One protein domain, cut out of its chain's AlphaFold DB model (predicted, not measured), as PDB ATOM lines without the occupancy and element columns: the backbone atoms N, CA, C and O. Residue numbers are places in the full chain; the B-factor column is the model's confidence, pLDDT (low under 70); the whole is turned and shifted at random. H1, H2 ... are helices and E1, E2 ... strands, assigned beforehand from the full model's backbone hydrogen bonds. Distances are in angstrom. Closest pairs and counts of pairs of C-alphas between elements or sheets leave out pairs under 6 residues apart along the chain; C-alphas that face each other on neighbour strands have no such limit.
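AT A GLANCE: This is residues 2 to 80 of the 385 residues of the protein "Phage tail protein" of Micrococcales bacterium (UniProt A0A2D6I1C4). There is little regular structure here: a two-stranded antiparallel hairpin, E1 and E2, has the short helix H1 packed on E2, and residues 46 to 80 make a long loop and tail. Residues 56 to 62 and 75 to 80 stick out. The printed part has 79 residues, 19 in named elements, E1, E2, H1 in order, class mixed; it is only just compact, close to loose, with radius of gyration of the C-alphas 13.6 A and spans 38 by 29 by 23 A.

HOW THE PARTS SIT: Look first at the hairpin of E1, residues 14 to 19, and E2, residues 25 to 31, antiparallel at 167 degrees; N 18 and O 26, 2.8 A apart, are within hydrogen-bond range. H1, residues 40 to 45, has every O i to N i+4 pair within range; its closest C-alphas to E2 are Ile 40 and Val 31, 5.3 A. E1 and H1 are near each other, with 5 pairs of C-alphas within 10 A.

IN THESE COORDINATES: Find C-alpha 14 at (76.773, -21.015, -18.293); E1 runs 16.5 A from there, as long as E2. H1 spans 8.3 A to C-alpha 45 at (72.265, -31.291, -5.971).

THE WHOLE: The farthest C-alphas, Asp 8 and Asp 79, are 42.3 A apart. The printed part has no cut; no link is long. Confidence is under 70 in 35 residues, among them 55 to 68.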
ATOM      1  N   GLU A   2      78.434 -25.168 -21.828       68.69
ATOM      2  CA  GLU A   2      78.338 -24.198 -22.924       68.69
ATOM      3  C   GLU A   2      77.953 -22.815 -22.375       68.69
ATOM      4  O   GLU A   2      77.330 -22.740 -21.313       68.69
ATOM      5  N   PRO A   3      78.324 -21.707 -23.038       63.59
ATOM      6  CA  PRO A   3      77.853 -20.381 -22.643       63.59
ATOM      7  C   PRO A   3      76.320 -20.308 -22.709       63.59
ATOM      8  O   PRO A   3      75.709 -20.815 -23.647       63.59
ATOM      9  N   ALA A   4      75.697 -19.674 -21.710       61.78
ATOM     10  CA  ALA A   4      74.240 -19.604 -21.621       61.78
ATOM     11  C   ALA A   4      73.648 -18.825 -22.810       61.78
ATOM     12  O   ALA A   4      74.071 -17.706 -23.117       61.78
ATOM     13  N   ALA A   5      72.649 -19.407 -23.475       54.03
ATOM     14  CA  ALA A   5      72.040 -18.812 -24.661       54.03
ATOM     15  C   ALA A   5      71.395 -17.449 -24.336       54.03
ATOM     16  O   ALA A   5      70.438 -17.365 -23.566       54.03
ATOM     17  N   GLY A   6      71.916 -16.373 -24.935       56.50
ATOM     18  CA  GLY A   6      71.415 -15.005 -24.745       56.50
ATOM     19  C   GLY A   6      71.931 -14.279 -23.495       56.50
ATOM     20  O   GLY A   6      71.417 -13.206 -23.180       56.50
ATOM     21  N   ALA A   7      72.923 -14.829 -22.786       54.53
ATOM     22  CA  ALA A   7      73.584 -14.154 -21.671       54.53
ATOM     23  C   ALA A   7      74.745 -13.257 -22.145       54.53
ATOM     24  O   ALA A   7      75.428 -13.565 -23.119       54.53
ATOM     25  N   ASP A   8      74.967 -12.150 -21.432       54.62
ATOM     26  CA  ASP A   8      76.139 -11.283 -21.606       54.62
ATOM     27  C   ASP A   8      77.427 -12.104 -21.358       54.62
ATOM     28  O   ASP A   8      77.491 -12.777 -20.317       54.62
ATOM     29  N   PRO A   9      78.421 -12.104 -22.274       53.44
ATOM     30  CA  PRO A   9      79.667 -12.859 -22.124       53.44
ATOM     31  C   PRO A   9      80.394 -12.620 -20.790       53.44
ATOM     32  O   PRO A   9      81.052 -13.528 -20.290       53.44
ATOM     33  N   ASP A  10      80.210 -11.445 -20.179       56.09
ATOM     34  CA  ASP A  10      80.838 -11.068 -18.906       56.09
ATOM     35  C   ASP A  10      80.011 -11.460 -17.661       56.09
ATOM     36  O   ASP A  10      80.427 -11.237 -16.524       56.09
ATOM     37  N   SER A  11      78.831 -12.072 -17.833       63.28
ATOM     38  CA  SER A  11      77.920 -12.401 -16.720       63.28
ATOM     39  C   SER A  11      78.329 -13.621 -15.883       63.28
ATOM     40  O   SER A  11      77.708 -13.885 -14.850       63.28
ATOM     41  N   GLY A  12      79.331 -14.392 -16.327       67.56
ATOM     42  CA  GLY A  12      79.795 -15.607 -15.645       67.56
ATOM     43  C   GLY A  12      78.759 -16.741 -15.582       67.56
ATOM     44  O   GLY A  12      78.905 -17.660 -14.772       67.56
ATOM     45  N   LYS A  13      77.696 -16.668 -16.397       77.62
ATOM     46  CA  LYS A  13      76.619 -17.664 -16.481       77.62
ATOM     47  C   LYS A  13      76.865 -18.662 -17.604       77.62
ATOM     48  O   LYS A  13      77.243 -18.284 -18.709       77.62
ATOM     49  N   PHE A  14      76.578 -19.928 -17.339       78.69
ATOM     50  CA  PHE A  14      76.773 -21.015 -18.293       78.69
ATOM     51  C   PHE A  14      75.698 -22.091 -18.139       78.69
ATOM     52  O   PHE A  14      75.007 -22.161 -17.122       78.69
ATOM     53  N   ASP A  15      75.566 -22.923 -19.166       81.50
ATOM     54  CA  ASP A  15      74.654 -24.055 -19.216       81.50
ATOM     55  C   ASP A  15      75.439 -25.364 -19.043       81.50
ATOM     56  O   ASP A  15      76.538 -25.560 -19.585       81.50
ATOM     57  N   VAL A  16      74.869 -26.284 -18.266       82.50
ATOM     58  CA  VAL A  16      75.456 -27.602 -18.004       82.50
ATOM     59  C   VAL A  16      74.473 -28.686 -18.390       82.50
ATOM     60  O   VAL A  16      73.376 -28.754 -17.845       82.50
ATOM     61  N   THR A  17      74.902 -29.558 -19.295       82.81
ATOM     62  CA  THR A  17      74.174 -30.771 -19.665       82.81
ATOM     63  C   THR A  17      74.904 -31.979 -19.099       82.81
ATOM     64  O   THR A  17      76.115 -32.114 -19.279       82.81
ATOM     65  N   ILE A  18      74.158 -32.837 -18.412       81.38
ATOM     66  CA  ILE A  18      74.616 -34.084 -17.806       81.38
ATOM     67  C   ILE A  18      73.886 -35.215 -18.523       81.38
ATOM     68  O   ILE A  18      72.660 -35.234 -18.549       81.38
ATOM     69  N   SER A  19      74.625 -36.138 -19.135       77.19
ATOM     70  CA  SER A  19      74.060 -37.239 -19.923       77.19
ATOM     71  C   SER A  19      74.696 -38.567 -19.534       77.19
ATOM     72  O   SER A  19      75.922 -38.679 -19.525       77.19
ATOM     73  N   ALA A  20      73.870 -39.578 -19.263       74.69
ATOM     74  CA  ALA A  20      74.326 -40.962 -19.160       74.69
ATOM     75  C   ALA A  20      74.523 -41.567 -20.564       74.69
ATOM     76  O   ALA A  20      73.793 -41.216 -21.488       74.69
ATOM     77  N   GLN A  21      75.497 -42.475 -20.717       63.91
ATOM     78  CA  GLN A  21      75.938 -43.026 -22.011       63.91
ATOM     79  C   GLN A  21      74.800 -43.683 -22.822       63.91
ATOM     80  O   GLN A  21      74.818 -43.589 -24.043       63.91
ATOM     81  N   ASP A  22      73.781 -44.221 -22.139       62.12
ATOM     82  CA  ASP A  22      72.560 -44.805 -22.717       62.12
ATOM     83  C   ASP A  22      71.288 -44.397 -21.928       62.12
ATOM     84  O   ASP A  22      70.371 -45.196 -21.734       62.12
ATOM     85  N   GLY A  23      71.231 -43.167 -21.394       65.75
ATOM     86  CA  GLY A  23      70.190 -42.773 -20.432       65.75
ATOM     87  C   GLY A  23      69.655 -41.338 -20.557       65.75
ATOM     88  O   GLY A  23      69.912 -40.652 -21.548       65.75
ATOM     89  N   PRO A  24      68.865 -40.876 -19.567       70.12
ATOM     90  CA  PRO A  24      68.273 -39.541 -19.579       70.12
ATOM     91  C   PRO A  24      69.352 -38.451 -19.542       70.12
ATOM     92  O   PRO A  24      70.423 -38.632 -18.960       70.12
ATOM     93  N   SER A  25      69.052 -37.309 -20.166       80.25
ATOM     94  CA  SER A  25      69.878 -36.102 -20.087       80.25
ATOM     95  C   SER A  25      69.185 -35.035 -19.246       80.25
ATOM     96  O   SER A  25      67.972 -34.842 -19.331       80.25
ATOM     97  N   GLU A  26      69.963 -34.350 -18.415       83.81
ATOM     98  CA  GLU A  26      69.515 -33.252 -17.569       83.81
ATOM     99  C   GLU A  26      70.273 -31.981 -17.959       83.81
ATOM    100  O   GLU A  26      71.505 -31.958 -17.929       83.81
ATOM    101  N   THR A  27      69.548 -30.915 -18.306       84.75
ATOM    102  CA  THR A  27      70.146 -29.619 -18.656       84.75
ATOM    103  C   THR A  27      69.790 -28.558 -17.622       84.75
ATOM    104  O   THR A  27      68.628 -28.363 -17.261       84.75
ATOM    105  N   TYR A  28      70.814 -27.847 -17.164       83.38
ATOM    106  CA  TYR A  28      70.740 -26.779 -16.179       83.38
ATOM    107  C   TYR A  28      71.146 -25.468 -16.836       83.38
ATOM    108  O   TYR A  28      72.314 -25.274 -17.167       83.38
ATOM    109  N   HIS A  29      70.176 -24.576 -17.016       83.19
ATOM    110  CA  HIS A  29      70.391 -23.295 -17.682       83.19
ATOM    111  C   HIS A  29      70.822 -22.194 -16.710       83.19
ATOM    112  O   HIS A  29      70.293 -22.098 -15.598       83.19
ATOM    113  N   SER A  30      71.710 -21.309 -17.169       80.88
ATOM    114  CA  SER A  30      72.124 -20.076 -16.487       80.88
ATOM    115  C   SER A  30      72.648 -20.284 -15.058       80.88
ATOM    116  O   SER A  30      72.331 -19.504 -14.153       80.88
ATOM    117  N   VAL A  31      73.449 -21.331 -14.846       82.44
ATOM    118  CA  VAL A  31      74.135 -21.577 -13.570       82.44
ATOM    119  C   VAL A  31      75.412 -20.742 -13.457       82.44
ATOM    120  O   VAL A  31      75.936 -20.233 -14.445       82.44
ATOM    121  N   THR A  32      75.895 -20.566 -12.228       80.12
ATOM    122  CA  THR A  32      77.060 -19.735 -11.885       80.12
ATOM    123  C   THR A  32      77.995 -20.468 -10.924       80.12
ATOM    124  O   THR A  32      77.593 -21.427 -10.262       80.12
ATOM    125  N   THR A  33      79.238 -20.000 -10.811       73.31
ATOM    126  CA  THR A  33      80.203 -20.449  -9.788       73.31
ATOM    127  C   THR A  33      80.128 -19.640  -8.489       73.31
ATOM    128  O   THR A  33      80.683 -20.057  -7.476       73.31
ATOM    129  N   GLY A  34      79.431 -18.498  -8.491       71.75
ATOM    130  CA  GLY A  34      79.258 -17.636  -7.320       71.75
ATOM    131  C   GLY A  34      78.311 -18.219  -6.264       71.75
ATOM    132  O   GLY A  34      77.551 -19.151  -6.528       71.75
ATOM    133  N   ALA A  35      78.345 -17.661  -5.054       69.38
ATOM    134  CA  ALA A  35      77.450 -18.065  -3.971       69.38
ATOM    135  C   ALA A  35      75.989 -17.667  -4.268       69.38
ATOM    136  O   ALA A  35      75.720 -16.538  -4.678       69.38
ATOM    137  N   GLY A  36      75.037 -18.576  -4.030       71.94
ATOM    138  CA  GLY A  36      73.600 -18.316  -4.180       71.94
ATOM    139  C   GLY A  36      72.813 -19.507  -4.729       71.94
ATOM    140  O   GLY A  36      73.368 -20.559  -5.019       71.94
ATOM    141  N   SER A  37      71.502 -19.337  -4.917       70.44
ATOM    142  CA  SER A  37      70.605 -20.384  -5.445       70.44
ATOM    143  C   SER A  37      70.890 -20.777  -6.899       70.44
ATOM    144  O   SER A  37      70.478 -21.842  -7.349       70.44
ATOM    145  N   SER A  38      71.583 -19.909  -7.639       75.62
ATOM    146  CA  SER A  38      72.042 -20.146  -9.013       75.62
ATOM    147  C   SER A  38      73.440 -20.767  -9.068       75.62
ATOM    148  O   SER A  38      74.002 -20.895 -10.157       75.62
ATOM    149  N   ASN A  39      74.025 -21.128  -7.921       82.12
ATOM    150  CA  ASN A  39      75.273 -21.876  -7.874       82.12
ATOM    151  C   ASN A  39      75.069 -23.265  -8.490       82.12
ATOM    152  O   ASN A  39      74.071 -23.929  -8.205       82.12
ATOM    153  N   ILE A  40      76.017 -23.716  -9.309       80.12
ATOM    154  CA  ILE A  40      75.950 -25.019  -9.974       80.12
ATOM    155  C   ILE A  40      75.776 -26.191  -8.995       80.12
ATOM    156  O   ILE A  40      74.918 -27.039  -9.234       80.12
ATOM    157  N   ALA A  41      76.511 -26.228  -7.881       81.00
ATOM    158  CA  ALA A  41      76.416 -27.321  -6.916       81.00
ATOM    159  C   ALA A  41      75.032 -27.344  -6.257       81.00
ATOM    160  O   ALA A  41      74.393 -28.388  -6.181       81.00
ATOM    161  N   THR A  42      74.502 -26.182  -5.871       80.50
ATOM    162  CA  THR A  42      73.145 -26.076  -5.317       80.50
ATOM    163  C   THR A  42      72.077 -26.460  -6.345       80.50
ATOM    164  O   THR A  42      71.155 -27.216  -6.035       80.50
ATOM    165  N   ALA A  43      72.197 -25.971  -7.581       81.25
ATOM    166  CA  ALA A  43      71.231 -26.200  -8.649       81.25
ATOM    167  C   ALA A  43      71.152 -27.670  -9.081       81.25
ATOM    168  O   ALA A  43      70.040 -28.147  -9.332       81.25
ATOM    169  N   VAL A  44      72.301 -28.352  -9.155       82.44
ATOM    170  CA  VAL A  44      72.418 -29.769  -9.524       82.44
ATOM    171  C   VAL A  44      72.049 -30.662  -8.342       82.44
ATOM    172  O   VAL A  44      71.178 -31.506  -8.502       82.44
ATOM    173  N   ASN A  45      72.561 -30.425  -7.129       83.25
ATOM    174  CA  ASN A  45      72.265 -31.291  -5.971       83.25
ATOM    175  C   ASN A  45      70.790 -31.262  -5.542       83.25
ATOM    176  O   ASN A  45      70.314 -32.197  -4.908       83.25
ATOM    177  N   THR A  46      70.052 -30.202  -5.883       79.75
ATOM    178  CA  THR A  46      68.616 -30.108  -5.570       79.75
ATOM    179  C   THR A  46      67.735 -30.848  -6.585       79.75
ATOM    180  O   THR A  46      66.598 -31.193  -6.273       79.75
ATOM    181  N   ARG A  47      68.205 -31.044  -7.825       79.31
ATOM    182  CA  ARG A  47      67.359 -31.465  -8.959       79.31
ATOM    183  C   ARG A  47      67.861 -32.699  -9.706       79.31
ATOM    184  O   ARG A  47      67.046 -33.351 -10.356       79.31
ATOM    185  N   SER A  48      69.150 -33.017  -9.617       80.75
ATOM    186  CA  SER A  48      69.747 -34.117 -10.365       80.75
ATOM    187  C   SER A  48      69.441 -35.460  -9.735       80.75
ATOM    188  O   SER A  48      69.489 -35.618  -8.517       80.75
ATOM    189  N   ARG A  49      69.151 -36.442 -10.590       75.50
ATOM    190  CA  ARG A  49      69.038 -37.856 -10.212       75.50
ATOM    191  C   ARG A  49      70.264 -38.666 -10.623       75.50
ATOM    192  O   ARG A  49      70.329 -39.851 -10.314       75.50
ATOM    193  N   LEU A  50      71.199 -38.044 -11.344       73.75
ATOM    194  CA  LEU A  50      72.336 -38.719 -11.965       73.75
ATOM    195  C   LEU A  50      73.646 -38.479 -11.216       73.75
ATOM    196  O   LEU A  50      74.455 -39.397 -11.113       73.75
ATOM    197  N   VAL A  51      73.876 -37.265 -10.709       77.50
ATOM    198  CA  VAL A  51      75.144 -36.905 -10.059       77.50
ATOM    199  C   VAL A  51      74.933 -35.992  -8.854       77.50
ATOM    200  O   VAL A  51      73.933 -35.290  -8.744       77.50
ATOM    201  N   THR A  52      75.923 -35.966  -7.965       79.19
ATOM    202  CA  THR A  52      76.076 -34.943  -6.922       79.19
ATOM    203  C   THR A  52      77.379 -34.193  -7.182       79.19
ATOM    204  O   THR A  52      78.383 -34.806  -7.539       79.19
ATOM    205  N   ILE A  53      77.364 -32.871  -7.039       79.31
ATOM    206  CA  ILE A  53      78.528 -32.002  -7.211       79.31
ATOM    207  C   ILE A  53      78.957 -31.485  -5.843       79.31
ATOM    208  O   ILE A  53      78.174 -30.854  -5.131       79.31
ATOM    209  N   GLU A  54      80.223 -31.698  -5.508       77.19
ATOM    210  CA  GLU A  54      80.874 -31.073  -4.363       77.19
ATOM    211  C   GLU A  54      81.791 -29.948  -4.854       77.19
ATOM    212  O   GLU A  54      82.524 -30.103  -5.834       77.19
ATOM    213  N   GLY A  55      81.708 -28.782  -4.214       69.94
ATOM    214  CA  GLY A  55      82.592 -27.664  -4.522       69.94
ATOM    215  C   GLY A  55      83.978 -27.922  -3.939       69.94
ATOM    216  O   GLY A  55      84.100 -28.146  -2.740       69.94
ATOM    217  N   LEU A  56      85.014 -27.871  -4.772       66.94
ATOM    218  CA  LEU A  56      86.398 -27.888  -4.304       66.94
ATOM    219  C   LEU A  56      86.841 -26.460  -3.968       66.94
ATOM    220  O   LEU A  56      86.566 -25.532  -4.733       66.94
ATOM    221  N   ASP A  57      87.571 -26.293  -2.866       63.25
ATOM    222  CA  ASP A  57      88.259 -25.040  -2.550       63.25
ATOM    223  C   ASP A  57      89.436 -24.849  -3.518       63.25
ATOM    224  O   ASP A  57      90.554 -25.315  -3.291       63.25
ATOM    225  N   VAL A  58      89.172 -24.184  -4.640       62.56
ATOM    226  CA  VAL A  58      90.194 -23.783  -5.614       62.56
ATOM    227  C   VAL A  58      90.644 -22.349  -5.364       62.56
ATOM    228  O   VAL A  58      89.847 -21.464  -5.052       62.56
ATOM    229  N   ALA A  59      91.947 -22.110  -5.520       60.19
ATOM    230  CA  ALA A  59      92.520 -20.777  -5.418       60.19
ATOM    231  C   ALA A  59      91.911 -19.834  -6.480       60.19
ATOM    232  O   ALA A  59      91.614 -20.235  -7.607       60.19
ATOM    233  N   ALA A  60      91.692 -18.567  -6.109       57.66
ATOM    234  CA  ALA A  60      90.961 -17.582  -6.920       57.66
ATOM    235  C   ALA A  60      91.619 -17.260  -8.279       57.66
ATOM    236  O   ALA A  60      91.017 -16.620  -9.138       57.66
ATOM    237  N   ASP A  61      92.866 -17.677  -8.477       60.69
ATOM    238  CA  ASP A  61      93.614 -17.565  -9.721       60.69
ATOM    239  C   ASP A  61      93.266 -18.637 -10.761       60.69
ATOM    240  O   ASP A  61      93.460 -18.383 -11.946       60.69
ATOM    241  N   VAL A  62      92.681 -19.770 -10.359       59.78
ATOM    242  CA  VAL A  62      92.291 -20.876 -11.258       59.78
ATOM    243  C   VAL A  62      91.134 -20.493 -12.193       59.78
ATOM    244  O   VAL A  62      91.012 -21.039 -13.285       59.78
ATOM    245  N   LEU A  63      90.298 -19.529 -11.796       59.69
ATOM    246  CA  LEU A  63      89.137 -19.063 -12.569       59.69
ATOM    247  C   LEU A  63      89.383 -17.736 -13.312       59.69
ATOM    248  O   LEU A  63      88.443 -17.181 -13.880       59.69
ATOM    249  N   LYS A  64      90.618 -17.206 -13.311       57.78
ATOM    250  CA  LYS A  64      90.938 -15.891 -13.908       57.78
ATOM    251  C   LYS A  64      90.678 -15.810 -15.411       57.78
ATOM    252  O   LYS A  64      90.291 -14.746 -15.882       57.78
ATOM    253  N   ASP A  65      90.845 -16.919 -16.123       58.06
ATOM    254  CA  ASP A  65      90.661 -16.995 -17.577       58.06
ATOM    255  C   ASP A  65      89.245 -17.465 -17.976       58.06
ATOM    256  O   ASP A  65      88.973 -17.731 -19.147       58.06
ATOM    257  N   GLY A  66      88.324 -17.549 -17.008       60.78
ATOM    258  CA  GLY A  66      86.968 -18.055 -17.208       60.78
ATOM    259  C   GLY A  66      86.890 -19.585 -17.284       60.78
ATOM    260  O   GLY A  66      87.890 -20.299 -17.228       60.78
ATOM    261  N   LEU A  67      85.667 -20.114 -17.371       64.62
ATOM    262  CA  LEU A  67      85.439 -21.547 -17.563       64.62
ATOM    263  C   LEU A  67      85.600 -21.896 -19.045       64.62
ATOM    264  O   LEU A  67      84.873 -21.376 -19.890       64.62
ATOM    265  N   ALA A  68      86.520 -22.805 -19.362       66.06
ATOM    266  CA  ALA A  68      86.654 -23.321 -20.717       66.06
ATOM    267  C   ALA A  68      85.432 -24.176 -21.104       66.06
ATOM    268  O   ALA A  68      84.996 -25.050 -20.349       66.06
ATOM    269  N   THR A  69      84.906 -23.960 -22.311       72.56
ATOM    270  CA  THR A  69      83.887 -24.829 -22.914       72.56
ATOM    271  C   THR A  69      84.486 -26.213 -23.143       72.56
ATOM    272  O   THR A  69      85.485 -26.361 -23.845       72.56
ATOM    273  N   GLY A  70      83.871 -27.239 -22.563       72.44
ATOM    274  CA  GLY A  70      84.374 -28.601 -22.673       72.44
ATOM    275  C   GLY A  70      83.390 -29.654 -22.184       72.44
ATOM    276  O   GLY A  70      82.391 -29.356 -21.515       72.44
ATOM    277  N   ALA A  71      83.696 -30.897 -22.542       75.38
ATOM    278  CA  ALA A  71      83.041 -32.097 -22.045       75.38
ATOM    279  C   ALA A  71      84.049 -32.893 -21.210       75.38
ATOM    280  O   ALA A  71      85.194 -33.077 -21.623       75.38
ATOM    281  N   VAL A  72      83.617 -33.355 -20.039       75.62
ATOM    282  CA  VAL A  72      84.394 -34.250 -19.179       75.62
ATOM    283  C   VAL A  72      83.629 -35.559 -19.094       75.62
ATOM    284  O   VAL A  72      82.479 -35.572 -18.658       75.62
ATOM    285  N   SER A  73      84.262 -36.651 -19.510       76.19
ATOM    286  CA  SER A  73      83.725 -37.989 -19.277       76.19
ATOM    287  C   SER A  73      84.024 -38.386 -17.837       76.19
ATOM    288  O   SER A  73      85.187 -38.497 -17.452       76.19
ATOM    289  N   LEU A  74      82.977 -38.582 -17.038       72.00
ATOM    290  CA  LEU A  74      83.118 -39.119 -15.690       72.00
ATOM    291  C   LEU A  74      83.459 -40.608 -15.795       72.00
ATOM    292  O   LEU A  74      82.735 -41.371 -16.432       72.00
ATOM    293  N   ALA A  75      84.567 -41.018 -15.182       69.25
ATOM    294  CA  ALA A  75      84.852 -42.431 -14.995       69.25
ATOM    295  C   ALA A  75      84.024 -42.940 -13.810       69.25
ATOM    296  O   ALA A  75      84.039 -42.332 -12.738       69.25
ATOM    297  N   ILE A  76      83.325 -44.061 -13.989       64.25
ATOM    298  CA  ILE A  76      82.807 -44.823 -12.851       64.25
ATOM    299  C   ILE A  76      84.041 -45.274 -12.056       64.25
ATOM    300  O   ILE A  76      84.941 -45.862 -12.667       64.25
ATOM    301  N   PRO A  77      84.147 -44.985 -10.746       62.88
ATOM    302  CA  PRO A  77      85.274 -45.468  -9.965       62.88
ATOM    303  C   PRO A  77      85.320 -46.993 -10.078       62.88
ATOM    304  O   PRO A  77      84.322 -47.664  -9.828       62.88
ATOM    305  N   SER A  78      86.475 -47.540 -10.455       56.91
ATOM    306  CA  SER A  78      86.681 -48.986 -10.614       56.91
ATOM    307  C   SER A  78      86.444 -49.788  -9.325       56.91
ATOM    308  O   SER A  78      86.288 -51.001  -9.398       56.91
ATOM    309  N   ASP A  79      86.365 -49.101  -8.179       55.72
ATOM    310  CA  ASP A  79      86.165 -49.661  -6.839       55.72
ATOM    311  C   ASP A  79      84.777 -49.378  -6.235       55.72
ATOM    312  O   ASP A  79      84.579 -49.578  -5.034       55.72
ATOM    313  N   VAL A  80      83.783 -48.927  -7.014       52.28
ATOM    314  CA  VAL A  80      82.401 -48.992  -6.509       52.28
ATOM    315  C   VAL A  80      82.000 -50.460  -6.508       52.28
ATOM    316  O   VAL A  80      81.584 -50.995  -7.534       52.28
TER     317      VAL A  80